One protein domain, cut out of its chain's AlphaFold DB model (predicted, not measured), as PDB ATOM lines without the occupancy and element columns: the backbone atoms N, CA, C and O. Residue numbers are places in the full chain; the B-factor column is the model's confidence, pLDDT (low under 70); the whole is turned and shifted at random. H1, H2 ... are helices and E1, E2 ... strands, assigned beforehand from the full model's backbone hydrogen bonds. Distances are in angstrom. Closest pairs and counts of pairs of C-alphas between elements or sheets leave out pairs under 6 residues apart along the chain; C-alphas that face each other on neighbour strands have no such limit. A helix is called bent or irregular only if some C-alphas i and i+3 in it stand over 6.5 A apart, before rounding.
ATOM      1  N   GLU A 370      -9.368 117.536 155.607       91.56
ATOM      2  CA  GLU A 370      -8.528 118.736 155.720       91.56
ATOM      3  C   GLU A 370      -9.342 119.968 156.118       91.56
ATOM      4  O   GLU A 370      -8.867 120.757 156.934       91.56
ATOM      5  N   GLY A 371     -10.568 120.124 155.604       93.25
ATOM      6  CA  GLY A 371     -11.465 121.212 156.002       93.25
ATOM      7  C   GLY A 371     -11.792 121.170 157.496       93.25
ATOM      8  O   GLY A 371     -11.679 122.186 158.188       93.25
ATOM      9  N   LEU A 372     -12.080 119.973 158.021       94.69
ATOM     10  CA  LEU A 372     -12.260 119.755 159.456       94.69
ATOM     11  C   LEU A 372     -10.980 120.091 160.231       94.69
ATOM     12  O   LEU A 372     -11.029 120.775 161.248       94.69
ATOM     13  N   THR A 373      -9.821 119.661 159.739       95.00
ATOM     14  CA  THR A 373      -8.531 119.938 160.393       95.00
ATOM     15  C   THR A 373      -8.226 121.426 160.443       95.00
ATOM     16  O   THR A 373      -7.820 121.923 161.489       95.00
ATOM     17  N   LEU A 374      -8.481 122.156 159.357       95.06
ATOM     18  CA  LEU A 374      -8.334 123.608 159.313       95.06
ATOM     19  C   LEU A 374      -9.278 124.294 160.307       95.06
ATOM     20  O   LEU A 374      -8.873 125.229 160.997       95.06
ATOM     21  N   PHE A 375     -10.520 123.822 160.418       95.81
ATOM     22  CA  PHE A 375     -11.459 124.331 161.413       95.81
ATOM     23  C   PHE A 375     -10.961 124.099 162.848       95.81
ATOM     24  O   PHE A 375     -10.969 125.031 163.654       95.81
ATOM     25  N   LEU A 376     -10.486 122.889 163.159       96.25
ATOM     26  CA  LEU A 376      -9.948 122.554 164.480       96.25
ATOM     27  C   LEU A 376      -8.660 123.330 164.781       96.25
ATOM     28  O   LEU A 376      -8.494 123.822 165.893       96.25
ATOM     29  N   PHE A 377      -7.793 123.515 163.786       97.25
ATOM     30  CA  PHE A 377      -6.621 124.386 163.864       97.25
ATOM     31  C   PHE A 377      -7.015 125.820 164.232       97.25
ATOM     32  O   PHE A 377      -6.454 126.392 165.167       97.25
ATOM     33  N   GLU A 378      -8.001 126.401 163.542       96.62
ATOM     34  CA  GLU A 378      -8.482 127.753 163.837       96.62
ATOM     35  C   GLU A 378      -9.092 127.838 165.241       96.62
ATOM     36  O   GLU A 378      -8.858 128.811 165.955       96.62
ATOM     37  N   LEU A 379      -9.830 126.817 165.677       96.69
ATOM     38  CA  LEU A 379     -10.402 126.769 167.023       96.69
ATOM     39  C   LEU A 379      -9.320 126.676 168.109       96.69
ATOM     40  O   LEU A 379      -9.350 127.430 169.084       96.69
ATOM     41  N   LEU A 380      -8.323 125.808 167.920       96.50
ATOM     42  CA  LEU A 380      -7.174 125.681 168.818       96.50
ATOM     43  C   LEU A 380      -6.369 126.973 168.885       96.50
ATOM     44  O   LEU A 380      -6.022 127.420 169.973       96.50
ATOM     45  N   LYS A 381      -6.122 127.609 167.740       96.50
ATOM     46  CA  LYS A 381      -5.448 128.907 167.653       96.50
ATOM     47  C   LYS A 381      -6.167 129.974 168.480       96.50
ATOM     48  O   LYS A 381      -5.514 130.719 169.209       96.50
ATOM     49  N   ARG A 382      -7.505 130.025 168.425       96.12
ATOM     50  CA  ARG A 382      -8.319 130.943 169.245       96.12
ATOM     51  C   ARG A 382      -8.204 130.638 170.735       96.12
ATOM     52  O   ARG A 382      -7.915 131.542 171.516       96.12
ATOM     53  N   ARG A 383      -8.386 129.374 171.131       95.31
ATOM     54  CA  ARG A 383      -8.283 128.933 172.536       95.31
ATOM     55  C   ARG A 383      -6.883 129.183 173.097       95.31
ATOM     56  O   ARG A 383      -6.738 129.689 174.207       95.31
ATOM     57  N   PHE A 384      -5.854 128.951 172.289       93.69
ATOM     58  CA  PHE A 384      -4.474 129.262 172.628       93.69
ATOM     59  C   PHE A 384      -4.233 130.774 172.753       93.69
ATOM     60  O   PHE A 384      -3.612 131.207 173.718       93.69
ATOM     61  N   ALA A 385      -4.778 131.602 171.854       93.12
ATOM     62  CA  ALA A 385      -4.709 133.061 171.973       93.12
ATOM     63  C   ALA A 385      -5.374 133.570 173.267       93.12
ATOM     64  O   ALA A 385      -4.795 134.407 173.962       93.12
ATOM     65  N   LEU A 386      -6.539 133.023 173.636       92.69
ATOM     66  CA  LEU A 386      -7.209 133.319 174.908       92.69
ATOM     67  C   LEU A 386      -6.382 132.868 176.115       92.69
ATOM     68  O   LEU A 386      -6.276 133.608 177.093       92.69
ATOM     69  N   ALA A 387      -5.763 131.688 176.044       91.06
ATOM     70  CA  ALA A 387      -4.872 131.197 177.088       91.06
ATOM     71  C   ALA A 387      -3.623 132.069 177.234       91.06
ATOM     72  O   ALA A 387      -3.211 132.335 178.357       91.06
ATOM     73  N   MET A 388      -3.059 132.581 176.138       88.31
ATOM     74  CA  MET A 388      -1.932 133.513 176.195       88.31
ATOM     75  C   MET A 388      -2.339 134.871 176.769       88.31
ATOM     76  O   MET A 388      -1.623 135.400 177.624       88.31
ATOM     77  N   ALA A 389      -3.495 135.396 176.347       88.12
ATOM     78  CA  ALA A 389      -4.039 136.657 176.833       88.12
ATOM     79  C   ALA A 389      -4.380 136.587 178.329       88.12
ATOM     80  O   ALA A 389      -3.998 137.472 179.095       88.12
ATOM     81  N   HIS A 390      -5.074 135.531 178.764       89.06
ATOM     82  CA  HIS A 390      -5.562 135.400 180.136       89.06
ATOM     83  C   HIS A 390      -5.478 133.952 180.680       89.06
ATOM     84  O   HIS A 390      -6.509 133.291 180.882       89.06
ATOM     85  N   PRO A 391      -4.261 133.476 181.024       89.12
ATOM     86  CA  PRO A 391      -4.001 132.086 181.418       89.12
ATOM     87  C   PRO A 391      -4.903 131.563 182.543       89.12
ATOM     88  O   PRO A 391      -5.416 130.453 182.467       89.12
ATOM     89  N   ARG A 392      -5.167 132.378 183.573       87.56
ATOM     90  CA  ARG A 392      -5.965 131.980 184.748       87.56
ATOM     91  C   ARG A 392      -7.435 131.683 184.423       87.56
ATOM     92  O   ARG A 392      -8.029 130.782 185.009       87.56
ATOM     93  N   ARG A 393      -8.018 132.421 183.473       89.38
ATOM     94  CA  ARG A 393      -9.413 132.218 183.036       89.38
ATOM     95  C   ARG A 393      -9.492 130.996 182.133       89.38
ATOM     96  O   ARG A 393     -10.353 130.148 182.340       89.38
ATOM     97  N   ALA A 394      -8.550 130.874 181.197       88.44
ATOM     98  CA  ALA A 394      -8.476 129.729 180.297       88.44
ATOM     99  C   ALA A 394      -8.248 128.412 181.049       88.44
ATOM    100  O   ALA A 394      -8.993 127.467 180.825       88.44
ATOM    101  N   LEU A 395      -7.270 128.350 181.957       87.31
ATOM    102  CA  LEU A 395      -6.819 127.092 182.562       87.31
ATOM    103  C   LEU A 395      -7.479 126.768 183.903       87.31
ATOM    104  O   LEU A 395      -7.617 125.599 184.243       87.31
ATOM    105  N   SER A 396      -7.878 127.769 184.690       82.12
ATOM    106  CA  SER A 396      -8.454 127.530 186.021       82.12
ATOM    107  C   SER A 396      -9.957 127.787 186.102       82.12
ATOM    108  O   SER A 396     -10.539 127.552 187.156       82.12
ATOM    109  N   GLY A 397     -10.575 128.326 185.042       81.06
ATOM    110  CA  GLY A 397     -11.973 128.778 185.065       81.06
ATOM    111  C   GLY A 397     -12.208 129.986 185.981       81.06
ATOM    112  O   GLY A 397     -13.347 130.329 186.282       81.06
ATOM    113  N   GLY A 398     -11.133 130.627 186.458       76.12
ATOM    114  CA  GLY A 398     -11.220 131.780 187.348       76.12
ATOM    115  C   GLY A 398     -11.777 133.013 186.637       76.12
ATOM    116  O   GLY A 398     -11.564 133.196 185.437       76.12
ATOM    117  N   LEU A 399     -12.453 133.886 187.390       72.56
ATOM    118  CA  LEU A 399     -12.871 135.199 186.893       72.56
ATOM    119  C   LEU A 399     -11.659 136.000 186.382       72.56
ATOM    120  O   LEU A 399     -10.548 135.813 186.895       72.56
ATOM    121  N   PRO A 400     -11.850 136.868 185.371       64.88
ATOM    122  CA  PRO A 400     -10.771 137.691 184.854       64.88
ATOM    123  C   PRO A 400     -10.160 138.564 185.959       64.88
ATOM    124  O   PRO A 400     -10.889 139.142 186.766       64.88
ATOM    125  N   ASP A 401      -8.827 138.655 186.001       65.62
ATOM    126  CA  ASP A 401      -8.157 139.650 186.837       65.62
ATOM    127  C   ASP A 401      -8.508 141.046 186.273       65.62
ATOM    128  O   ASP A 401      -8.560 141.224 185.052       65.62
ATOM    129  N   PRO A 402      -8.777 142.049 187.127       59.22
ATOM    130  CA  PRO A 402      -9.276 143.353 186.685       59.22
ATOM    131  C   PRO A 402      -8.249 144.186 185.901       59.22
ATOM    132  O   PRO A 402      -8.629 145.175 185.278       59.22
ATOM    133  N   GLU A 403      -6.965 143.811 185.911       63.50
ATOM    134  CA  GLU A 403      -5.911 144.535 185.200       63.50
ATOM    135  C   GLU A 403      -5.310 143.712 184.049       63.50
ATOM    136  O   GLU A 403      -4.945 142.547 184.251       63.50
ATOM    137  N   PRO A 404      -5.124 144.319 182.856       63.19
ATOM    138  CA  PRO A 404      -4.323 143.725 181.797       63.19
ATOM    139  C   PRO A 404      -2.925 143.390 182.322       63.19
ATOM    140  O   PRO A 404      -2.357 144.175 183.085       63.19
ATOM    141  N   PRO A 405      -2.297 142.284 181.894       60.66
ATOM    142  CA  PRO A 405      -0.891 142.084 182.185       60.66
ATOM    143  C   PRO A 405      -0.091 143.203 181.496       60.66
ATOM    144  O   PRO A 405       0.153 143.147 180.293       60.66
ATOM    145  N   HIS A 406       0.353 144.201 182.272       57.03
ATOM    146  CA  HIS A 406       1.159 145.356 181.825       57.03
ATOM    147  C   HIS A 406       2.438 144.956 181.050       57.03
ATOM    148  O   HIS A 406       3.051 145.772 180.366       57.03
ATOM    149  N   LEU A 407       2.830 143.680 181.136       61.81
ATOM    150  CA  LEU A 407       3.927 143.026 180.424       61.81
ATOM    151  C   LEU A 407       3.437 141.686 179.857       61.81
ATOM    152  O   LEU A 407       3.735 140.618 180.393       61.81
ATOM    153  N   HIS A 408       2.630 141.737 178.801       67.94
ATOM    154  CA  HIS A 408       2.216 140.537 178.088       67.94
ATOM    155  C   HIS A 408       3.414 139.892 177.371       67.94
ATOM    156  O   HIS A 408       4.210 140.578 176.726       67.94
ATOM    157  N   ALA A 409       3.522 138.567 177.459       66.25
ATOM    158  CA  ALA A 409       4.645 137.778 176.950       66.25
ATOM    159  C   ALA A 409       4.997 138.042 175.472       66.25
ATOM    160  O   ALA A 409       6.160 138.039 175.082       66.25
ATOM    161  N   TRP A 410       3.990 138.351 174.654       71.19
ATOM    162  CA  TRP A 410       4.165 138.602 173.224       71.19
ATOM    163  C   TRP A 410       4.667 140.010 172.877       71.19
ATOM    164  O   TRP A 410       5.070 140.246 171.740       71.19
ATOM    165  N   ILE A 411       4.689 140.954 173.829       70.44
ATOM    166  CA  ILE A 411       5.174 142.325 173.581       70.44
ATOM    167  C   ILE A 411       6.649 142.302 173.155       70.44
ATOM    168  O   ILE A 411       7.031 143.023 172.235       70.44
ATOM    169  N   GLY A 412       7.473 141.455 173.783       67.38
ATOM    170  CA  GLY A 412       8.882 141.287 173.414       67.38
ATOM    171  C   GLY A 412       9.055 140.749 171.992       67.38
ATOM    172  O   GLY A 412       9.818 141.315 171.209       67.38
ATOM    173  N   TYR A 413       8.283 139.718 171.630       73.12
ATOM    174  CA  TYR A 413       8.266 139.137 170.284       73.12
ATOM    175  C   TYR A 413       7.907 140.174 169.213       73.12
ATOM    176  O   TYR A 413       8.669 140.383 168.265       73.12
ATOM    177  N   HIS A 414       6.790 140.883 169.391       76.38
ATOM    178  CA  HIS A 414       6.329 141.863 168.408       76.38
ATOM    179  C   HIS A 414       7.270 143.069 168.299       76.38
ATOM    180  O   HIS A 414       7.514 143.556 167.196       76.38
ATOM    181  N   ARG A 415       7.885 143.514 169.407       73.88
ATOM    182  CA  ARG A 415       8.922 144.566 169.371       73.88
ATOM    183  C   ARG A 415      10.148 144.148 168.561       73.88
ATOM    184  O   ARG A 415      10.759 144.989 167.908       73.88
ATOM    185  N   LEU A 416      10.520 142.867 168.564       70.69
ATOM    186  CA  LEU A 416      11.606 142.379 167.709       70.69
ATOM    187  C   LEU A 416      11.204 142.219 166.240       70.69
ATOM    188  O   LEU A 416      12.075 142.339 165.373       70.69
ATOM    189  N   GLU A 417       9.930 141.938 165.952       74.81
ATOM    190  CA  GLU A 417       9.412 141.873 164.580       74.81
ATOM    191  C   GLU A 417       9.314 143.257 163.928       74.81
ATOM    192  O   GLU A 417       9.745 143.413 162.785       74.81
ATOM    193  N   VAL A 418       8.766 144.244 164.645       71.88
ATOM    194  CA  VAL A 418       8.453 145.588 164.119       71.88
ATOM    195  C   VAL A 418       9.600 146.590 164.344       71.88
ATOM    196  O   VAL A 418       9.691 147.607 163.662       71.88
ATOM    197  N   GLY A 419      10.532 146.282 165.252       68.50
ATOM    198  CA  GLY A 419      11.575 147.200 165.714       68.50
ATOM    199  C   GLY A 419      11.213 147.844 167.059       68.50
ATOM    200  O   GLY A 419      10.048 148.016 167.400       68.50
ATOM    201  N   ILE A 420      12.233 148.193 167.852       60.56
ATOM    202  CA  ILE A 420      12.118 148.498 169.297       60.56
ATOM    203  C   ILE A 420      11.233 149.730 169.613       60.56
ATOM    204  O   ILE A 420      10.801 149.883 170.753       60.56
ATOM    205  N   GLN A 421      10.934 150.597 168.639       61.81
ATOM    206  CA  GLN A 421      10.367 151.934 168.882       61.81
ATOM    207  C   GLN A 421       8.902 152.147 168.466       61.81
ATOM    208  O   GLN A 421       8.422 153.277 168.534       61.81
ATOM    209  N   ASP A 422       8.153 151.113 168.076       71.38
ATOM    210  CA  ASP A 422       6.760 151.322 167.661       71.38
ATOM    211  C   ASP A 422       5.791 151.434 168.859       71.38
ATOM    212  O   ASP A 422       5.309 150.441 169.408       71.38
ATOM    213  N   VAL A 423       5.483 152.669 169.276       69.06
ATOM    214  CA  VAL A 423       4.487 152.971 170.327       69.06
ATOM    215  C   VAL A 423       3.086 152.477 169.938       69.06
ATOM    216  O   VAL A 423       2.297 152.110 170.817       69.06
ATOM    217  N   THR A 424       2.780 152.393 168.638       78.12
ATOM    218  CA  THR A 424       1.468 151.939 168.152       78.12
ATOM    219  C   THR A 424       1.248 150.447 168.404       78.12
ATOM    220  O   THR A 424       0.111 150.014 168.587       78.12
ATOM    221  N   LEU A 425       2.321 149.657 168.525       78.31
ATOM    222  CA  LEU A 425       2.236 148.226 168.808       78.31
ATOM    223  C   LEU A 425       1.624 147.938 170.186       78.31
ATOM    224  O   LEU A 425       0.749 147.081 170.297       78.31
ATOM    225  N   ASN A 426       2.045 148.660 171.231       76.50
ATOM    226  CA  ASN A 426       1.480 148.471 172.574       76.50
ATOM    227  C   ASN A 426      -0.019 148.822 172.585       76.50
ATOM    228  O   ASN A 426      -0.810 148.103 173.187       76.50
ATOM    229  N   GLN A 427      -0.416 149.889 171.876       82.69
ATOM    230  CA  GLN A 427      -1.823 150.290 171.746       82.69
ATOM    231  C   GLN A 427      -2.649 149.245 170.988       82.69
ATOM    232  O   GLN A 427      -3.770 148.937 171.388       82.69
ATOM    233  N   ARG A 428      -2.094 148.664 169.915       83.56
ATOM    234  CA  ARG A 428      -2.745 147.586 169.158       83.56
ATOM    235  C   ARG A 428      -2.927 146.329 170.003       83.56
ATOM    236  O   ARG A 428      -4.026 145.788 170.010       83.56
ATOM    237  N   LEU A 429      -1.899 145.911 170.743       83.12
ATOM    238  CA  LEU A 429      -1.974 144.736 171.616       83.12
ATOM    239  C   LEU A 429      -2.950 144.935 172.780       83.12
ATOM    240  O   LEU A 429      -3.706 144.021 173.087       83.12
ATOM    241  N   ASP A 430      -2.986 146.119 173.395       84.62
ATOM    242  CA  ASP A 430      -3.972 146.455 174.433       84.62
ATOM    243  C   ASP A 430      -5.403 146.468 173.868       84.62
ATOM    244  O   ASP A 430      -6.318 145.886 174.455       84.62
ATOM    245  N   LYS A 431      -5.598 147.034 172.668       89.00
ATOM    246  CA  LYS A 431      -6.883 146.963 171.955       89.00
ATOM    247  C   LYS A 431      -7.289 145.511 171.677       89.00
ATOM    248  O   LYS A 431      -8.423 145.143 171.976       89.00
ATOM    249  N   GLY A 432      -6.380 144.700 171.135       89.81
ATOM    250  CA  GLY A 432      -6.615 143.282 170.848       89.81
ATOM    251  C   GLY A 432      -6.951 142.492 172.112       89.81
ATOM    252  O   GLY A 432      -7.946 141.776 172.135       89.81
ATOM    253  N   TYR A 433      -6.201 142.702 173.196       89.12
ATOM    254  CA  TYR A 433      -6.458 142.096 174.503       89.12
ATOM    255  C   TYR A 433      -7.877 142.381 175.009       89.12
ATOM    256  O   TYR A 433      -8.624 141.453 175.326       89.12
ATOM    257  N   ARG A 434      -8.274 143.662 175.045       89.75
ATOM    258  CA  ARG A 434      -9.619 144.063 175.486       89.75
ATOM    259  C   ARG A 434     -10.698 143.455 174.602       89.75
ATOM    260  O   ARG A 434     -11.719 143.010 175.119       89.75
ATOM    261  N   LEU A 435     -10.456 143.403 173.292       93.31
ATOM    262  CA  LEU A 435     -11.393 142.824 172.337       93.31
ATOM    263  C   LEU A 435     -11.580 141.315 172.565       93.31
ATOM    264  O   LEU A 435     -12.720 140.855 172.602       93.31
ATOM    265  N   LEU A 436     -10.494 140.565 172.785       92.88
ATOM    266  CA  LEU A 436     -10.559 139.132 173.095       92.88
ATOM    267  C   LEU A 436     -11.323 138.865 174.400       92.88
ATOM    268  O   LEU A 436     -12.155 137.963 174.449       92.88
ATOM    269  N   LEU A 437     -11.077 139.656 175.450       90.31
ATOM    270  CA  LEU A 437     -11.753 139.471 176.738       90.31
ATOM    271  C   LEU A 437     -13.237 139.833 176.708       90.31
ATOM    272  O   LEU A 437     -14.041 139.132 177.328       90.31
ATOM    273  N   ALA A 438     -13.587 140.908 175.999       92.94
ATOM    274  CA  ALA A 438     -14.972 141.338 175.842       92.94
ATOM    275  C   ALA A 438     -15.813 140.313 175.065       92.94
ATOM    276  O   ALA A 438     -17.008 140.201 175.315       92.94
ATOM    277  N   ASN A 439     -15.183 139.533 174.179       96.12
ATOM    278  CA  ASN A 439     -15.848 138.566 173.301       96.12
ATOM    279  C   ASN A 439     -15.383 137.123 173.569       96.12
ATOM    280  O   ASN A 439     -15.273 136.315 172.650       96.12
ATOM    281  N   TRP A 440     -15.084 136.791 174.830       94.12
ATOM    282  CA  TRP A 440     -14.480 135.507 175.208       94.12
ATOM    283  C   TRP A 440     -15.230 134.287 174.659       94.12
ATOM    284  O   TRP A 440     -14.611 133.416 174.054       94.12
ATOM    285  N   GLU A 441     -16.554 134.231 174.844       94.56
ATOM    286  CA  GLU A 441     -17.378 133.091 174.413       94.56
ATOM    287  C   GLU A 441     -17.427 132.956 172.886       94.56
ATOM    288  O   GLU A 441     -17.381 131.851 172.354       94.56
ATOM    289  N   GLU A 442     -17.457 134.079 172.165       95.81
ATOM    290  CA  GLU A 442     -17.415 134.079 170.702       95.81
ATOM    291  C   GLU A 442     -16.067 133.555 170.191       95.81
ATOM    292  O   GLU A 442     -16.026 132.720 169.286       95.81
ATOM    293  N   VAL A 443     -14.963 133.991 170.811       95.56
ATOM    294  CA  VAL A 443     -13.603 133.568 170.448       95.56
ATOM    295  C   VAL A 443     -13.354 132.099 170.800       95.56
ATOM    296  O   VAL A 443     -12.786 131.371 169.987       95.56
ATOM    297  N   ALA A 444     -13.774 131.644 171.984       93.75
ATOM    298  CA  ALA A 444     -13.631 130.251 172.422       93.75
ATOM    299  C   ALA A 444     -14.578 129.289 171.681       93.75
ATOM    300  O   ALA A 444     -14.344 128.072 171.655       93.75
ATOM    301  N   GLY A 445     -15.651 129.845 171.117       93.62
ATOM    302  CA  GLY A 445     -16.696 129.143 170.408       93.62
ATOM    303  C   GLY A 445     -16.349 128.811 168.961       93.62
ATOM    304  O   GLY A 445     -15.298 129.133 168.402       93.62
ATOM    305  N   THR A 446     -17.298 128.135 168.330       94.19
ATOM    306  CA  THR A 446     -17.117 127.532 167.011       94.19
ATOM    307  C   THR A 446     -17.599 128.436 165.873       94.19
ATOM    308  O   THR A 446     -17.483 128.063 164.706       94.19
ATOM    309  N   ASN A 447     -18.191 129.595 166.178       93.62
ATOM    310  CA  ASN A 447     -18.738 130.526 165.185       93.62
ATOM    311  C   ASN A 447     -17.623 131.230 164.388       93.62
ATOM    312  O   ASN A 447     -16.500 131.374 164.883       93.62
ATOM    313  N   PRO A 448     -17.873 131.645 163.132       92.75
ATOM    314  CA  PRO A 448     -16.942 132.500 162.403       92.75
ATOM    315  C   PRO A 448     -16.706 133.812 163.162       92.75
ATOM    316  O   PRO A 448     -17.662 134.449 163.580       92.75
ATOM    317  N   LEU A 449     -15.443 134.213 163.315       95.56
ATOM    318  CA  LEU A 449     -15.088 135.483 163.956       95.56
ATOM    319  C   LEU A 449     -15.220 136.657 162.987       95.56
ATOM    320  O   LEU A 449     -14.927 136.501 161.793       95.56
ATOM    321  N   SER A 450     -15.549 137.836 163.524       96.75
ATOM    322  CA  SER A 450     -15.417 139.104 162.797       96.75
ATOM    323  C   SER A 450     -13.959 139.350 162.354       96.75
ATOM    324  O   SER A 450     -13.027 138.791 162.951       96.75
ATOM    325  N   PRO A 451     -13.720 140.188 161.326       96.69
ATOM    326  CA  PRO A 451     -12.366 140.552 160.906       96.69
ATOM    327  C   PRO A 451     -11.497 141.102 162.048       96.69
ATOM    328  O   PRO A 451     -10.331 140.728 162.164       96.69
ATOM    329  N   GLU A 452     -12.067 141.926 162.932       96.38
ATOM    330  CA  GLU A 452     -11.364 142.540 164.067       96.38
ATOM    331  C   GLU A 452     -10.963 141.504 165.122       96.38
ATOM    332  O   GLU A 452      -9.843 141.540 165.635       96.38
ATOM    333  N   LEU A 453     -11.855 140.556 165.433       97.00
ATOM    334  CA  LEU A 453     -11.553 139.461 166.355       97.00
ATOM    335  C   LEU A 453     -10.508 138.512 165.774       97.00
ATOM    336  O   LEU A 453      -9.626 138.057 166.502       97.00
ATOM    337  N   ARG A 454     -10.560 138.245 164.464       96.31
ATOM    338  CA  ARG A 454      -9.535 137.446 163.782       96.31
ATOM    339  C   ARG A 454      -8.169 138.128 163.842       96.31
ATOM    340  O   ARG A 454      -7.194 137.465 164.189       96.31
ATOM    341  N   GLU A 455      -8.105 139.440 163.598       93.56
ATOM    342  CA  GLU A 455      -6.864 140.209 163.750       93.56
ATOM    343  C   GLU A 455      -6.343 140.141 165.196       93.56
ATOM    344  O   GLU A 455      -5.151 139.921 165.414       93.56
ATOM    345  N   ALA A 456      -7.223 140.273 166.194       93.56
ATOM    346  CA  ALA A 456      -6.839 140.155 167.598       93.56
ATOM    347  C   ALA A 456      -6.315 138.748 167.944       93.56
ATOM    348  O   ALA A 456      -5.306 138.626 168.632       93.56
ATOM    349  N   VAL A 457      -6.923 137.677 167.426       95.12
ATOM    350  CA  VAL A 457      -6.400 136.307 167.588       95.12
ATOM    351  C   VAL A 457      -5.023 136.167 166.933       95.12
ATOM    352  O   VAL A 457      -4.106 135.638 167.560       95.12
ATOM    353  N   ASP A 458      -4.833 136.692 165.721       92.19
ATOM    354  CA  ASP A 458      -3.545 136.665 165.011       92.19
ATOM    355  C   ASP A 458      -2.433 137.435 165.736       92.19
ATOM    356  O   ASP A 458      -1.261 137.054 165.667       92.19
ATOM    357  N   GLN A 459      -2.780 138.497 166.465       87.75
ATOM    358  CA  GLN A 459      -1.830 139.229 167.305       87.75
ATOM    359  C   GLN A 459      -1.337 138.387 168.496       87.75
ATOM    360  O   GLN A 459      -0.191 138.546 168.917       87.75
ATOM    361  N   PHE A 460      -2.162 137.486 169.035       89.06
ATOM    362  CA  PHE A 460      -1.843 136.684 170.228       89.06
ATOM    363  C   PHE A 460      -1.446 135.233 169.901       89.06
ATOM    364  O   PHE A 460      -0.879 134.545 170.751       89.06
ATOM    365  N   CYS A 461      -1.685 134.776 168.671       91.06
ATOM    366  CA  CYS A 461      -1.241 133.491 168.135       91.06
ATOM    367  C   CYS A 461      -0.857 133.633 166.643       91.06
ATOM    368  O   CYS A 461      -1.627 133.272 165.748       91.06
ATOM    369  N   PRO A 462       0.330 134.193 166.347       90.44
ATOM    370  CA  PRO A 462       0.710 134.551 164.986       90.44
ATOM    371  C   PRO A 462       1.108 133.319 164.163       90.44
ATOM    372  O   PRO A 462       2.225 132.814 164.280       90.44
ATOM    373  N   THR A 463       0.218 132.852 163.286       92.75
ATOM    374  CA  THR A 463       0.476 131.691 162.406       92.75
ATOM    375  C   THR A 463       0.646 132.061 160.929       92.75
ATOM    376  O   THR A 463       1.264 131.315 160.168       92.75
ATOM    377  N   ILE A 464       0.185 133.245 160.513       90.19
ATOM    378  CA  ILE A 464       0.330 133.739 159.136       90.19
ATOM    379  C   ILE A 464       1.764 134.228 158.919       90.19
ATOM    380  O   ILE A 464       2.227 135.133 159.616       90.19
ATOM    381  N   SER A 465       2.470 133.619 157.962       85.44
ATOM    382  CA  SER A 465       3.885 133.915 157.663       85.44
ATOM    383  C   SER A 465       4.105 134.766 156.405       85.44
ATOM    384  O   SER A 465       5.203 135.294 156.202       85.44
ATOM    385  N   GLU A 466       3.074 134.903 155.572       80.81
ATOM    386  CA  GLU A 466       3.083 135.767 154.394       80.81
ATOM    387  C   GLU A 466       3.114 137.240 154.821       80.81
ATOM    388  O   GLU A 466       2.487 137.621 155.806       80.81
ATOM    389  N   GLY A 467       3.943 138.056 154.164       79.69
ATOM    390  CA  GLY A 467       4.171 139.454 154.556       79.69
ATOM    391  C   GLY A 467       4.929 139.661 155.881       79.69
ATOM    392  O   GLY A 467       5.374 140.774 156.152       79.69
ATOM    393  N   ALA A 468       5.151 138.615 156.686       81.00
ATOM    394  CA  ALA A 468       5.806 138.745 157.986       81.00
ATOM    395  C   ALA A 468       7.314 139.081 157.870       81.00
ATOM    396  O   ALA A 468       7.998 138.541 156.976       81.00
ATOM    397  N   PRO A 469       7.866 139.890 158.804       80.56
ATOM    398  CA  PRO A 469       9.296 140.178 158.890       80.56
ATOM    399  C   PRO A 469      10.151 138.909 158.996       80.56
ATOM    400  O   PRO A 469       9.762 137.912 159.611       80.56
ATOM    401  N   ARG A 470      11.376 138.945 158.445       80.44
ATOM    402  CA  ARG A 470      12.282 137.776 158.390       80.44
ATOM    403  C   ARG A 470      12.529 137.140 159.766       80.44
ATOM    404  O   ARG A 470      12.625 135.917 159.843       80.44
ATOM    405  N   LYS A 471      12.611 137.950 160.832       77.88
ATOM    406  CA  LYS A 471      12.887 137.487 162.203       77.88
ATOM    407  C   LYS A 471      11.766 136.619 162.786       77.88
ATOM    408  O   LYS A 471      12.074 135.603 163.399       77.88
ATOM    409  N   GLY A 472      10.493 136.949 162.558       80.50
ATOM    410  CA  GLY A 472       9.380 136.165 163.101       80.50
ATOM    411  C   GLY A 472       8.730 135.189 162.119       80.50
ATOM    412  O   GLY A 472       8.037 134.270 162.554       80.50
ATOM    413  N   ARG A 473       9.049 135.266 160.816       85.69
ATOM    414  CA  ARG A 473       8.594 134.293 159.802       85.69
ATOM    415  C   ARG A 473       8.917 132.839 160.172       85.69
ATOM    416  O   ARG A 473       8.078 131.967 159.966       85.69
ATOM    417  N   LYS A 474      10.115 132.562 160.713       85.44
ATOM    418  CA  LYS A 474      10.515 131.201 161.132       85.44
ATOM    419  C   LYS A 474       9.627 130.687 162.267       85.44
ATOM    420  O   LYS A 474       9.154 129.559 162.195       85.44
ATOM    421  N   PHE A 475       9.379 131.527 163.271       86.25
ATOM    422  CA  PHE A 475       8.527 131.190 164.408       86.25
ATOM    423  C   PHE A 475       7.069 130.971 163.981       86.25
ATOM    424  O   PHE A 475       6.509 129.932 164.297       86.25
ATOM    425  N   ARG A 476       6.491 131.875 163.175       89.94
ATOM    426  CA  ARG A 476       5.116 131.758 162.645       89.94
ATOM    427  C   ARG A 476       4.893 130.438 161.905       89.94
ATOM    428  O   ARG A 476       3.901 129.758 162.138       89.94
ATOM    429  N   LYS A 477       5.855 130.037 161.060       88.25
ATOM    430  CA  LYS A 477       5.826 128.741 160.358       88.25
ATOM    431  C   LYS A 477       5.900 127.549 161.313       88.25
ATOM    432  O   LYS A 477       5.188 126.574 161.102       88.25
ATOM    433  N   ALA A 478       6.757 127.621 162.334       89.06
ATOM    434  CA  ALA A 478       6.868 126.567 163.339       89.06
ATOM    435  C   ALA A 478       5.587 126.452 164.182       89.06
ATOM    436  O   ALA A 478       5.105 125.346 164.393       89.06
ATOM    437  N   LEU A 479       5.001 127.584 164.589       90.81
ATOM    438  CA  LEU A 479       3.757 127.633 165.359       90.81
ATOM    439  C   LEU A 479       2.569 127.114 164.547       90.81
ATOM    440  O   LEU A 479       1.793 126.316 165.061       90.81
ATOM    441  N   PHE A 480       2.458 127.516 163.275       94.06
ATOM    442  CA  PHE A 480       1.462 126.967 162.354       94.06
ATOM    443  C   PHE A 480       1.588 125.443 162.246       94.06
ATOM    444  O   PHE A 480       0.596 124.741 162.410       94.06
ATOM    445  N   ARG A 481       2.805 124.936 161.994       91.06
ATOM    446  CA  ARG A 481       3.061 123.500 161.833       91.06
ATOM    447  C   ARG A 481       2.679 122.718 163.090       91.06
ATOM    448  O   ARG A 481       1.931 121.758 162.971       91.06
ATOM    449  N   TRP A 482       3.131 123.170 164.259       94.00
ATOM    450  CA  TRP A 482       2.800 122.535 165.534       94.00
ATOM    451  C   TRP A 482       1.287 122.519 165.789       94.00
ATOM    452  O   TRP A 482       0.729 121.458 166.033       94.00
ATOM    453  N   LEU A 483       0.591 123.656 165.649       95.38
ATOM    454  CA  LEU A 483      -0.866 123.703 165.843       95.38
ATOM    455  C   LEU A 483      -1.631 122.834 164.835       95.38
ATOM    456  O   LEU A 483      -2.668 122.277 165.178       95.38
ATOM    457  N   TRP A 484      -1.148 122.726 163.596       95.00
ATOM    458  CA  TRP A 484      -1.750 121.858 162.584       95.00
ATOM    459  C   TRP A 484      -1.576 120.375 162.935       95.00
ATOM    460  O   TRP A 484      -2.532 119.603 162.871       95.00
ATOM    461  N   GLU A 485      -0.364 119.975 163.328       93.50
ATOM    462  CA  GLU A 485      -0.058 118.612 163.782       93.50
ATOM    463  C   GLU A 485      -0.878 118.246 165.026       93.50
ATOM    464  O   GLU A 485      -1.443 117.152 165.095       93.50
ATOM    465  N   GLU A 486      -1.030 119.190 165.956       95.50
ATOM    466  CA  GLU A 486      -1.890 119.040 167.124       95.50
ATOM    467  C   GLU A 486      -3.369 118.930 166.748       95.50
ATOM    468  O   GLU A 486      -4.057 118.060 167.273       95.50
ATOM    469  N   ALA A 487      -3.871 119.722 165.798       96.00
ATOM    470  CA  ALA A 487      -5.244 119.580 165.310       96.00
ATOM    471  C   ALA A 487      -5.506 118.173 164.737       96.00
ATOM    472  O   ALA A 487      -6.522 117.557 165.058       96.00
ATOM    473  N   GLU A 488      -4.575 117.628 163.945       93.50
ATOM    474  CA  GLU A 488      -4.652 116.255 163.416       93.50
ATOM    475  C   GLU A 488      -4.567 115.178 164.508       93.50
ATOM    476  O   GLU A 488      -5.290 114.175 164.462       93.50
ATOM    477  N   ARG A 489      -3.675 115.348 165.493       94.75
ATOM    478  CA  ARG A 489      -3.546 114.428 166.633       94.75
ATOM    479  C   ARG A 489      -4.829 114.414 167.459       94.75
ATOM    480  O   ARG A 489      -5.410 113.351 167.665       94.75
ATOM    481  N   LEU A 490      -5.299 115.588 167.866       94.88
ATOM    482  CA  LEU A 490      -6.484 115.748 168.701       94.88
ATOM    483  C   LEU A 490      -7.755 115.278 168.001       94.88
ATOM    484  O   LEU A 490      -8.568 114.606 168.627       94.88
ATOM    485  N   LYS A 491      -7.901 115.543 166.696       94.75
ATOM    486  CA  LYS A 491      -8.987 114.979 165.883       94.75
ATOM    487  C   LYS A 491      -9.041 113.456 166.025       94.75
ATOM    488  O   LYS A 491     -10.105 112.915 166.315       94.75
ATOM    489  N   ARG A 492      -7.901 112.769 165.867       92.44
ATOM    490  CA  ARG A 492      -7.808 111.303 165.995       92.44
ATOM    491  C   ARG A 492      -8.091 110.816 167.413       92.44
ATOM    492  O   ARG A 492      -8.779 109.816 167.572       92.44
ATOM    493  N   GLU A 493      -7.593 111.510 168.432       94.38
ATOM    494  CA  GLU A 493      -7.825 111.137 169.833       94.38
ATOM    495  C   GLU A 493      -9.286 111.298 170.251       94.38
ATOM    496  O   GLU A 493      -9.840 110.367 170.826       94.38
ATOM    497  N   VAL A 494      -9.926 112.419 169.898       94.56
ATOM    498  CA  VAL A 494     -11.363 112.638 170.140       94.56
ATOM    499  C   VAL A 494     -12.190 111.566 169.433       94.56
ATOM    500  O   VAL A 494     -13.116 111.020 170.021       94.56
ATOM    501  N   CYS A 495     -11.838 111.234 168.189       91.38
ATOM    502  CA  CYS A 495     -12.490 110.173 167.427       91.38
ATOM    503  C   CYS A 495     -12.342 108.798 168.093       91.38
ATOM    504  O   CYS A 495     -13.331 108.082 168.229       91.38
ATOM    505  N   ARG A 496     -11.131 108.441 168.535       92.25
ATOM    506  CA  ARG A 496     -10.866 107.171 169.222       92.25
ATOM    507  C   ARG A 496     -11.636 107.077 170.537       92.25
ATOM    508  O   ARG A 496     -12.334 106.096 170.753       92.25
ATOM    509  N   GLU A 497     -11.562 108.110 171.375       93.88
ATOM    510  CA  GLU A 497     -12.295 108.144 172.644       93.88
ATOM    511  C   GLU A 497     -13.811 108.074 172.409       93.88
ATOM    512  O   GLU A 497     -14.524 107.399 173.145       93.88
ATOM    513  N   ARG A 498     -14.321 108.734 171.361       92.50
ATOM    514  CA  ARG A 498     -15.731 108.623 170.964       92.50
ATOM    515  C   ARG A 498     -16.109 107.183 170.613       92.50
ATOM    516  O   ARG A 498     -17.108 106.699 171.130       92.50
ATOM    517  N   ALA A 499     -15.303 106.494 169.804       89.31
ATOM    518  CA  ALA A 499     -15.550 105.100 169.433       89.31
ATOM    519  C   ALA A 499     -15.494 104.153 170.646       89.31
ATOM    520  O   ALA A 499     -16.369 103.306 170.806       89.31
ATOM    521  N   GLU A 500     -14.516 104.330 171.543       91.25
ATOM    522  CA  GLU A 500     -14.412 103.569 172.799       91.25
ATOM    523  C   GLU A 500     -15.658 103.757 173.680       91.25
ATOM    524  O   GLU A 500     -16.168 102.805 174.269       91.25
ATOM    525  N   ARG A 501     -16.179 104.986 173.747       92.69
ATOM    526  CA  ARG A 501     -17.402 105.321 174.488       92.69
ATOM    527  C   ARG A 501     -18.658 104.724 173.855       92.69
ATOM    528  O   ARG A 501     -19.513 104.224 174.579       92.69
ATOM    529  N   GLU A 502     -18.780 104.776 172.532       89.94
ATOM    530  CA  GLU A 502     -19.893 104.165 171.794       89.94
ATOM    531  C   GLU A 502     -19.906 102.642 171.983       89.94
ATOM    532  O   GLU A 502     -20.959 102.073 172.269       89.94
ATOM    533  N   GLN A 503     -18.734 102.000 171.936       89.38
ATOM    534  CA  GLN A 503     -18.589 100.575 172.235       89.38
ATOM    535  C   GLN A 503     -18.976 100.259 173.687       89.38
ATOM    536  O   GLN A 503     -19.779  99.364 173.930       89.38
ATOM    537  N   ALA A 504     -18.482 101.039 174.655       93.12
ATOM    538  CA  ALA A 504     -18.837 100.852 176.061       93.12
ATOM    539  C   ALA A 504     -20.348 100.999 176.312       93.12
ATOM    540  O   ALA A 504     -20.899 100.279 177.142       93.12
ATOM    541  N   LEU A 505     -21.024 101.908 175.599       92.12
ATOM    542  CA  LEU A 505     -22.478 102.061 175.666       92.12
ATOM    543  C   LEU A 505     -23.204 100.852 175.053       92.12
ATOM    544  O   LEU A 505     -24.179 100.374 175.635       92.12
ATOM    545  N   ALA A 506     -22.720 100.340 173.917       89.56
ATOM    546  CA  ALA A 506     -23.254  99.133 173.281       89.56
ATOM    547  C   ALA A 506     -23.125  97.893 174.186       89.56
ATOM    548  O   ALA A 506     -24.033  97.064 174.229       89.56
ATOM    549  N   ASP A 507     -22.057  97.822 174.983       93.94
ATOM    550  CA  ASP A 507     -21.814  96.759 175.969       93.94
ATOM    551  C   ASP A 507     -22.612  96.944 177.284       93.94
ATOM    552  O   ASP A 507     -22.410  96.215 178.259       93.94
ATOM    553  N   GLY A 508     -23.529  97.920 177.341       95.50
ATOM    554  CA  GLY A 508     -24.373  98.206 178.507       95.50
ATOM    555  C   GLY A 508     -23.681  99.005 179.619       95.50
ATOM    556  O   GLY A 508     -24.205  99.107 180.731       95.50
ATOM    557  N   GLY A 509     -22.503  99.569 179.346       95.06
ATOM    558  CA  GLY A 509     -21.775 100.445 180.257       95.06
ATOM    559  C   GLY A 509     -22.403 101.838 180.386       95.06
ATOM    560  O   GLY A 509     -23.100 102.331 179.501       95.06
ATOM    561  N   VAL A 510     -22.123 102.513 181.506       90.06
ATOM    562  CA  VAL A 510     -22.504 103.916 181.722       90.06
ATOM    563  C   VAL A 510     -21.319 104.806 181.369       90.06
ATOM    564  O   VAL A 510     -20.307 104.814 182.070       90.06
ATOM    565  N   VAL A 511     -21.459 105.590 180.304       89.81
ATOM    566  CA  VAL A 511     -20.467 106.591 179.899       89.81
ATOM    567  C   VAL A 511     -20.955 107.979 180.304       89.81
ATOM    568  O   VAL A 511     -22.086 108.353 180.010       89.81
ATOM    569  N   SER A 512     -20.102 108.763 180.968       87.19
ATOM    570  CA  SER A 512     -20.395 110.160 181.317       87.19
ATOM    571  C   SER A 512     -19.453 111.142 180.605       87.19
ATOM    572  O   SER A 512     -18.312 110.821 180.265       87.19
ATOM    573  N   GLY A 513     -19.941 112.361 180.354       87.88
ATOM    574  CA  GLY A 513     -19.190 113.443 179.704       87.88
ATOM    575  C   GLY A 513     -19.112 113.348 178.173       87.88
ATOM    576  O   GLY A 513     -19.729 112.480 177.563       87.88
ATOM    577  N   VAL A 514     -18.318 114.233 177.566       90.56
ATOM    578  CA  VAL A 514     -18.066 114.305 176.112       90.56
ATOM    579  C   VAL A 514     -16.632 113.853 175.818       90.56
ATOM    580  O   VAL A 514     -15.734 114.126 176.619       90.56
ATOM    581  N   ALA A 515     -16.416 113.162 174.694       91.94
ATOM    582  CA  ALA A 515     -15.074 112.807 174.228       91.94
ATOM    583  C   ALA A 515     -14.251 114.073 173.947       91.94
ATOM    584  O   ALA A 515     -14.746 115.015 173.315       91.94
ATOM    585  N   ARG A 516     -13.010 114.115 174.433       94.00
ATOM    586  CA  ARG A 516     -12.157 115.301 174.384       94.00
ATOM    587  C   ARG A 516     -10.674 114.967 174.449       94.00
ATOM    588  O   ARG A 516     -10.227 114.140 175.231       94.00
ATOM    589  N   ALA A 517      -9.882 115.734 173.718       93.50
ATOM    590  CA  ALA A 517      -8.429 115.626 173.736       93.50
ATOM    591  C   ALA A 517      -7.795 116.992 174.013       93.50
ATOM    592  O   ALA A 517      -8.355 118.024 173.643       93.50
ATOM    593  N   ARG A 518      -6.626 117.016 174.664       91.81
ATOM    594  CA  ARG A 518      -5.959 118.250 175.124       91.81
ATOM    595  C   ARG A 518      -4.685 118.556 174.353       91.81
ATOM    596  O   ARG A 518      -3.882 117.656 174.107       91.81
ATOM    597  N   LEU A 519      -4.491 119.838 174.046       92.12
ATOM    598  CA  LEU A 519      -3.293 120.364 173.396       92.12
ATOM    599  C   LEU A 519      -2.024 119.999 174.183       92.12
ATOM    600  O   LEU A 519      -1.923 120.295 175.375       92.12
ATOM    601  N   ASP A 520      -1.047 119.393 173.510       90.75
ATOM    602  CA  ASP A 520       0.253 119.065 174.088       90.75
ATOM    603  C   ASP A 520       1.215 120.241 173.906       90.75
ATOM    604  O   ASP A 520       1.786 120.488 172.840       90.75
ATOM    605  N   LEU A 521       1.408 120.976 174.995       88.94
ATOM    606  CA  LEU A 521       2.278 122.145 175.021       88.94
ATOM    607  C   LEU A 521       3.771 121.801 175.041       88.94
ATOM    608  O   LEU A 521       4.586 122.701 174.846       88.94
ATOM    609  N   SER A 522       4.152 120.538 175.265       85.44
ATOM    610  CA  SER A 522       5.567 120.145 175.297       85.44
ATOM    611  C   SER A 522       6.248 120.264 173.929       85.44
ATOM    612  O   SER A 522       7.452 120.508 173.864       85.44
ATOM    613  N   GLY A 523       5.472 120.157 172.845       85.69
ATOM    614  CA  GLY A 523       5.931 120.344 171.469       85.69
ATOM    615  C   GLY A 523       5.873 121.789 170.961       85.69
ATOM    616  O   GLY A 523       6.244 122.036 169.811       85.69
ATOM    617  N   ALA A 524       5.407 122.747 171.772       87.69
ATOM    618  CA  ALA A 524       5.265 124.131 171.334       87.69
ATOM    619  C   ALA A 524       6.638 124.731 170.966       87.69
ATOM    620  O   ALA A 524       7.615 124.555 171.700       87.69
ATOM    621  N   PRO A 525       6.755 125.461 169.840       86.56
ATOM    622  CA  PRO A 525       8.039 125.994 169.411       86.56
ATOM    623  C   PRO A 525       8.569 127.020 170.414       86.56
ATOM    624  O   PRO A 525       7.876 127.975 170.770       86.56
ATOM    625  N   ALA A 526       9.836 126.867 170.804       77.44
ATOM    626  CA  ALA A 526      10.535 127.868 171.600       77.44
ATOM    627  C   ALA A 526      10.576 129.213 170.855       77.44
ATOM    628  O   ALA A 526      10.841 129.274 169.646       77.44
ATOM    629  N   GLN A 527      10.317 130.307 171.573       71.50
ATOM    630  CA  GLN A 527      10.420 131.639 170.991       71.50
ATOM    631  C   GLN A 527      11.885 132.062 170.804       71.50
ATOM    632  O   GLN A 527      12.762 131.599 171.530       71.50
ATOM    633  N   PRO A 528      12.176 133.007 169.888       60.84
ATOM    634  CA  PRO A 528      13.517 133.580 169.738       60.84
ATOM    635  C   PRO A 528      14.008 134.413 170.941       60.84
ATOM    636  O   PRO A 528      15.113 134.942 170.874       60.84
ATOM    637  N   VAL A 529      13.180 134.616 171.974       62.78
ATOM    638  CA  VAL A 529      13.396 135.600 173.050       62.78
ATOM    639  C   VAL A 529      12.882 135.041 174.372       62.78
ATOM    640  O   VAL A 529      11.730 135.294 174.688       62.78
ATOM    641  N   ASP A 530      13.686 134.253 175.091       66.12
ATOM    642  CA  ASP A 530      13.541 133.864 176.515       66.12
ATOM    643  C   ASP A 530      12.124 133.553 177.061       66.12
ATOM    644  O   ASP A 530      11.897 133.583 178.269       66.12
ATOM    645  N   LEU A 531      11.148 133.261 176.198       70.75
ATOM    646  CA  LEU A 531       9.769 132.998 176.565       70.75
ATOM    647  C   LEU A 531       9.511 131.514 176.394       70.75
ATOM    648  O   LEU A 531       9.268 131.022 175.286       70.75
ATOM    649  N   ASP A 532       9.503 130.834 177.528       82.31
ATOM    650  CA  ASP A 532       8.909 129.521 177.655       82.31
ATOM    651  C   ASP A 532       7.384 129.683 177.808       82.31
ATOM    652  O   ASP A 532       6.875 130.231 178.791       82.31
ATOM    653  N   ILE A 533       6.643 129.248 176.785       83.12
ATOM    654  CA  ILE A 533       5.173 129.290 176.745       83.12
ATOM    655  C   ILE A 533       4.581 128.489 177.910       83.12
ATOM    656  O   ILE A 533       3.611 128.929 178.531       83.12
ATOM    657  N   VAL A 534       5.163 127.327 178.218       85.06
ATOM    658  CA  VAL A 534       4.703 126.446 179.293       85.06
ATOM    659  C   VAL A 534       4.966 127.101 180.640       85.06
ATOM    660  O   VAL A 534       4.062 127.148 181.479       85.06
ATOM    661  N   GLU A 535       6.157 127.668 180.841       86.00
ATOM    662  CA  GLU A 535       6.480 128.414 182.060       86.00
ATOM    663  C   GLU A 535       5.526 129.603 182.248       86.00
ATOM    664  O   GLU A 535       4.983 129.801 183.339       86.00
ATOM    665  N   TRP A 536       5.260 130.363 181.181       85.38
ATOM    666  CA  TRP A 536       4.330 131.491 181.212       85.38
ATOM    667  C   TRP A 536       2.924 131.061 181.632       85.38
ATOM    668  O   TRP A 536       2.364 131.625 182.580       85.38
ATOM    669  N   LEU A 537       2.369 130.049 180.958       85.75
ATOM    670  CA  LEU A 537       1.038 129.518 181.250       85.75
ATOM    671  C   LEU A 537       0.958 128.951 182.669       85.75
ATOM    672  O   LEU A 537      -0.010 129.232 183.370       85.75
ATOM    673  N   THR A 538       1.996 128.257 183.136       85.62
ATOM    674  CA  THR A 538       2.062 127.713 184.501       85.62
ATOM    675  C   THR A 538       2.079 128.832 185.544       85.62
ATOM    676  O   THR A 538       1.241 128.891 186.450       85.62
ATOM    677  N   LYS A 539       3.003 129.788 185.391       85.12
ATOM    678  CA  LYS A 539       3.219 130.886 186.344       85.12
ATOM    679  C   LYS A 539       2.020 131.823 186.433       85.12
ATOM    680  O   LYS A 539       1.675 132.287 187.520       85.12
ATOM    681  N   LYS A 540       1.400 132.144 185.294       84.75
ATOM    682  CA  LYS A 540       0.264 133.075 185.227       84.75
ATOM    683  C   LYS A 540      -1.084 132.388 185.402       84.75
ATOM    684  O   LYS A 540      -1.989 132.996 185.970       84.75
ATOM    685  N   GLY A 541      -1.215 131.142 184.959       79.25
ATOM    686  CA  GLY A 541      -2.407 130.319 185.163       79.25
ATOM    687  C   GLY A 541      -2.582 129.899 186.617       79.25
ATOM    688  O   GLY A 541      -3.713 129.749 187.061       79.25
ATOM    689  N   ARG A 542      -1.482 129.794 187.381       84.62
ATOM    690  CA  ARG A 542      -1.459 129.238 188.748       84.62
ATOM    691  C   ARG A 542      -1.960 127.787 188.806       84.62
ATOM    692  O   ARG A 542      -2.474 127.349 189.830       84.62
ATOM    693  N   CYS A 543      -1.793 127.054 187.712       83.44
ATOM    694  CA  CYS A 543      -2.036 125.622 187.600       83.44
ATOM    695  C   CYS A 543      -1.085 125.043 186.548       83.44
ATOM    696  O   CYS A 543      -0.584 125.776 185.693       83.44
ATOM    697  N   ASP A 544      -0.845 123.739 186.607       84.31
ATOM    698  CA  ASP A 544      -0.103 123.046 185.560       84.31
ATOM    699  C   ASP A 544      -0.978 122.991 184.295       84.31
ATOM    700  O   ASP A 544      -2.091 122.463 184.345       84.31
ATOM    701  N   PRO A 545      -0.531 123.538 183.153       79.88
ATOM    702  CA  PRO A 545      -1.320 123.515 181.932       79.88
ATOM    703  C   PRO A 545      -1.503 122.100 181.355       79.88
ATOM    704  O   PRO A 545      -2.358 121.921 180.490       79.88
ATOM    705  N   LYS A 546      -0.769 121.086 181.846       81.88
ATOM    706  CA  LYS A 546      -1.043 119.664 181.562       81.88
ATOM    707  C   LYS A 546      -2.242 119.127 182.352       81.88
ATOM    708  O   LYS A 546      -2.899 118.182 181.918       81.88
ATOM    709  N   THR A 547      -2.552 119.737 183.496       84.31
ATOM    710  CA  THR A 547      -3.666 119.369 184.382       84.31
ATOM    711  C   THR A 547      -4.505 120.603 184.773       84.31
ATOM    712  O   THR A 547      -4.594 120.955 185.950       84.31
ATOM    713  N   PRO A 548      -5.128 121.301 183.797       84.44
ATOM    714  CA  PRO A 548      -5.926 122.494 184.074       84.44
ATOM    715  C   PRO A 548      -7.211 122.144 184.843       84.44
ATOM    716  O   PRO A 548      -7.813 121.099 184.600       84.44
ATOM    717  N   ASN A 549      -7.679 123.045 185.718       85.44
ATOM    718  CA  ASN A 549      -8.978 122.883 186.392       85.44
ATOM    719  C   ASN A 549     -10.147 123.103 185.421       85.44
ATOM    720  O   ASN A 549     -11.202 122.496 185.572       85.44
ATOM    721  N   ASN A 550      -9.971 123.991 184.437       86.38
ATOM    722  CA  ASN A 550     -10.880 124.109 183.307       86.38
ATOM    723  C   ASN A 550     -10.427 123.146 182.215       86.38
ATOM    724  O   ASN A 550      -9.517 123.433 181.434       86.38
ATOM    725  N   GLU A 551     -11.087 122.000 182.169       83.44
ATOM    726  CA  GLU A 551     -10.732 120.906 181.276       83.44
ATOM    727  C   GLU A 551     -10.909 121.238 179.788       83.44
ATOM    728  O   GLU A 551     -10.287 120.572 178.962       83.44
ATOM    729  N   ASP A 552     -11.694 122.272 179.461       85.12
ATOM    730  CA  ASP A 552     -12.040 122.669 178.091       85.12
ATOM    731  C   ASP A 552     -11.149 123.797 177.540       85.12
ATOM    732  O   ASP A 552     -11.108 124.029 176.332       85.12
ATOM    733  N   GLY A 553     -10.403 124.498 178.403       83.75
ATOM    734  CA  GLY A 553      -9.689 125.728 178.035       83.75
ATOM    735  C   GLY A 553      -8.679 125.578 176.891       83.75
ATOM    736  O   GLY A 553      -8.489 126.512 176.118       83.75
ATOM    737  N   LEU A 554      -8.059 124.400 176.773       89.12
ATOM    738  CA  LEU A 554      -7.120 124.012 175.710       89.12
ATOM    739  C   LEU A 554      -7.439 122.616 175.141       89.12
ATOM    740  O   LEU A 554      -6.555 121.928 174.626       89.12
ATOM    741  N   ALA A 555      -8.688 122.170 175.270       91.88
ATOM    742  CA  ALA A 555      -9.134 120.901 174.705       91.88
ATOM    743  C   ALA A 555      -9.869 121.108 173.381       91.88
ATOM    744  O   ALA A 555     -10.289 122.219 173.070       91.88
ATOM    745  N   LEU A 556     -10.043 120.033 172.621       95.12
ATOM    746  CA  LEU A 556     -11.066 119.880 171.590       95.12
ATOM    747  C   LEU A 556     -12.082 118.850 172.063       95.12
ATOM    748  O   LEU A 556     -11.694 117.859 172.679       95.12
ATOM    749  N   ARG A 557     -13.357 119.075 171.759       95.38
ATOM    750  CA  ARG A 557     -14.470 118.186 172.118       95.38
ATOM    751  C   ARG A 557     -15.102 117.592 170.864       95.38
ATOM    752  O   ARG A 557     -15.046 118.207 169.800       95.38
ATOM    753  N   ALA A 558     -15.768 116.446 170.998       95.44
ATOM    754  CA  ALA A 558     -16.580 115.883 169.914       95.44
ATOM    755  C   ALA A 558     -17.620 116.894 169.392       95.44
ATOM    756  O   ALA A 558     -17.752 117.056 168.184       95.44
ATOM    757  N   ASP A 559     -18.237 117.682 170.278       95.69
ATOM    758  CA  ASP A 559     -19.188 118.739 169.899       95.69
ATOM    759  C   ASP A 559     -18.584 119.806 168.973       95.69
ATOM    760  O   ASP A 559     -19.293 120.399 168.158       95.69
TER     761      ASP A 559
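Overview. This is residues 370 to 559 of the 856 residues of an uncharacterized protein of Planctomycetes bacterium (UniProt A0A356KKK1). A long helix, H7, runs along the longest axis of an elongated body and crosses a second long helix, H1, which makes the core; a tiny two-stranded sheet, E1 and E2, sits beside their crossing. H2, H4, H5 and H6 gather round the later half of H1, H3 joins H4 to the first residues of H7, and H8 packs on H2. The printed part has 190 residues, with eight named helices and two named strands in the order H1, H2, H3, H4, H5, H6, H7, E1, H8, E2; the sheet, in the order E1, E2, is antiparallel, and the class is mostly helix. The whole is compact, with a radius of gyration of the C-alphas of 17.3 A, and spans 65 by 36 by 31 A.

Along the chain. Strand E1 is residues 516 to 518, 6.9 A from first to last C-alpha, and E2 is residues 555 to 557, 6.5 A, with C-alpha 557 at (-14.470, 118.186, 172.118). H7 is residues 470 to 506 and is 54.6 A long, from C-alpha 470 at (12.282, 137.776, 158.390) to C-alpha 506 at (-23.254, 99.133, 173.281). H7 is irregular, but only just: C-alphas 471 and 474 are 6.8 A apart. H1 is residues 370 to 389, 28.1 A, and begins at C-alpha 370 at (-8.528, 118.736, 155.720). H4 is residues 423 to 438, 23.3 A; H6 is residues 451 to 460, 14.6 A; H3 is residues 410 to 418, 12.3 A; H8 is residues 533 to 541, 11.4 A. The shortest helices are H2, residues 391 to 396, 7.9 A, and H5, residues 440 to 444, 6.0 A.

Arrangement. E1 and E2 are antiparallel neighbours at 163 degrees, with N 517 and O 556 at 3.0 A and N 556 and O 517 at 2.8 A, both within hydrogen-bond range. The closest C-alphas of H7 and E1 are those of Val 494 and Arg 516, 5.1 A apart, and those of H1 and E2 are Leu 380 and Leu 556, 7.5 A apart. H1 is the hub, touching five helices. With residues 373 to 381 alone it touches H7, opposite ways at a steep tilt of 69 degrees, only just short of about perpendicular; the closest C-alphas are those of Phe 377 and Ala 487, 5.2 A. It touches H6 at a steep tilt of 66 degrees, the same way, closest at Ala 385 and Phe 460, 4.9 A between C-alphas. H1 also touches H5, with the C-alphas of Arg 383 and Ala 444 closest at 5.5 A, and H2, about perpendicular at 78 degrees, with those of Ala 387 and Ala 394 closest at 5.0 A. H4 touches H1 only just about perpendicular, at 73 degrees, with the C-alphas of Ala 389 and Tyr 433 closest at 6.4 A. H4 touches H6 with the C-alphas of Gly 432 and Ala 456 closest at 4.5 A. H3 and H4 form a helical hairpin at 42 degrees, closest at the C-alphas of Ile 411 and Asn 426, 7.2 A. H3 touches H7, with the C-alphas of Glu 417 and Gly 472 closest at 5.9 A. H8 touches H2, with the C-alphas of Arg 392 and Gly 541 closest at 3.9 A, and is apart from H7. The packing of the helices is mostly crossed, with no touching pair at a shallow tilt among the eight that have one. Every O i to N i+4 pair is within hydrogen-bond range in H1, H2, H3, H5, H6 and H8, against 11 of 12 in H4 and 31 of 33 in H7.

Size, cuts and confidence. The two C-alphas farthest apart are those of Gln 421 and Gly 508, 64.7 A. The printed part has no cut. The links H2 to H3, E1 to H8 and H8 to E2 are long. The mean pLDDT of the printed part is 86.2; 18 residues are under 70, among them residues 400 to 409 and 528 to 530.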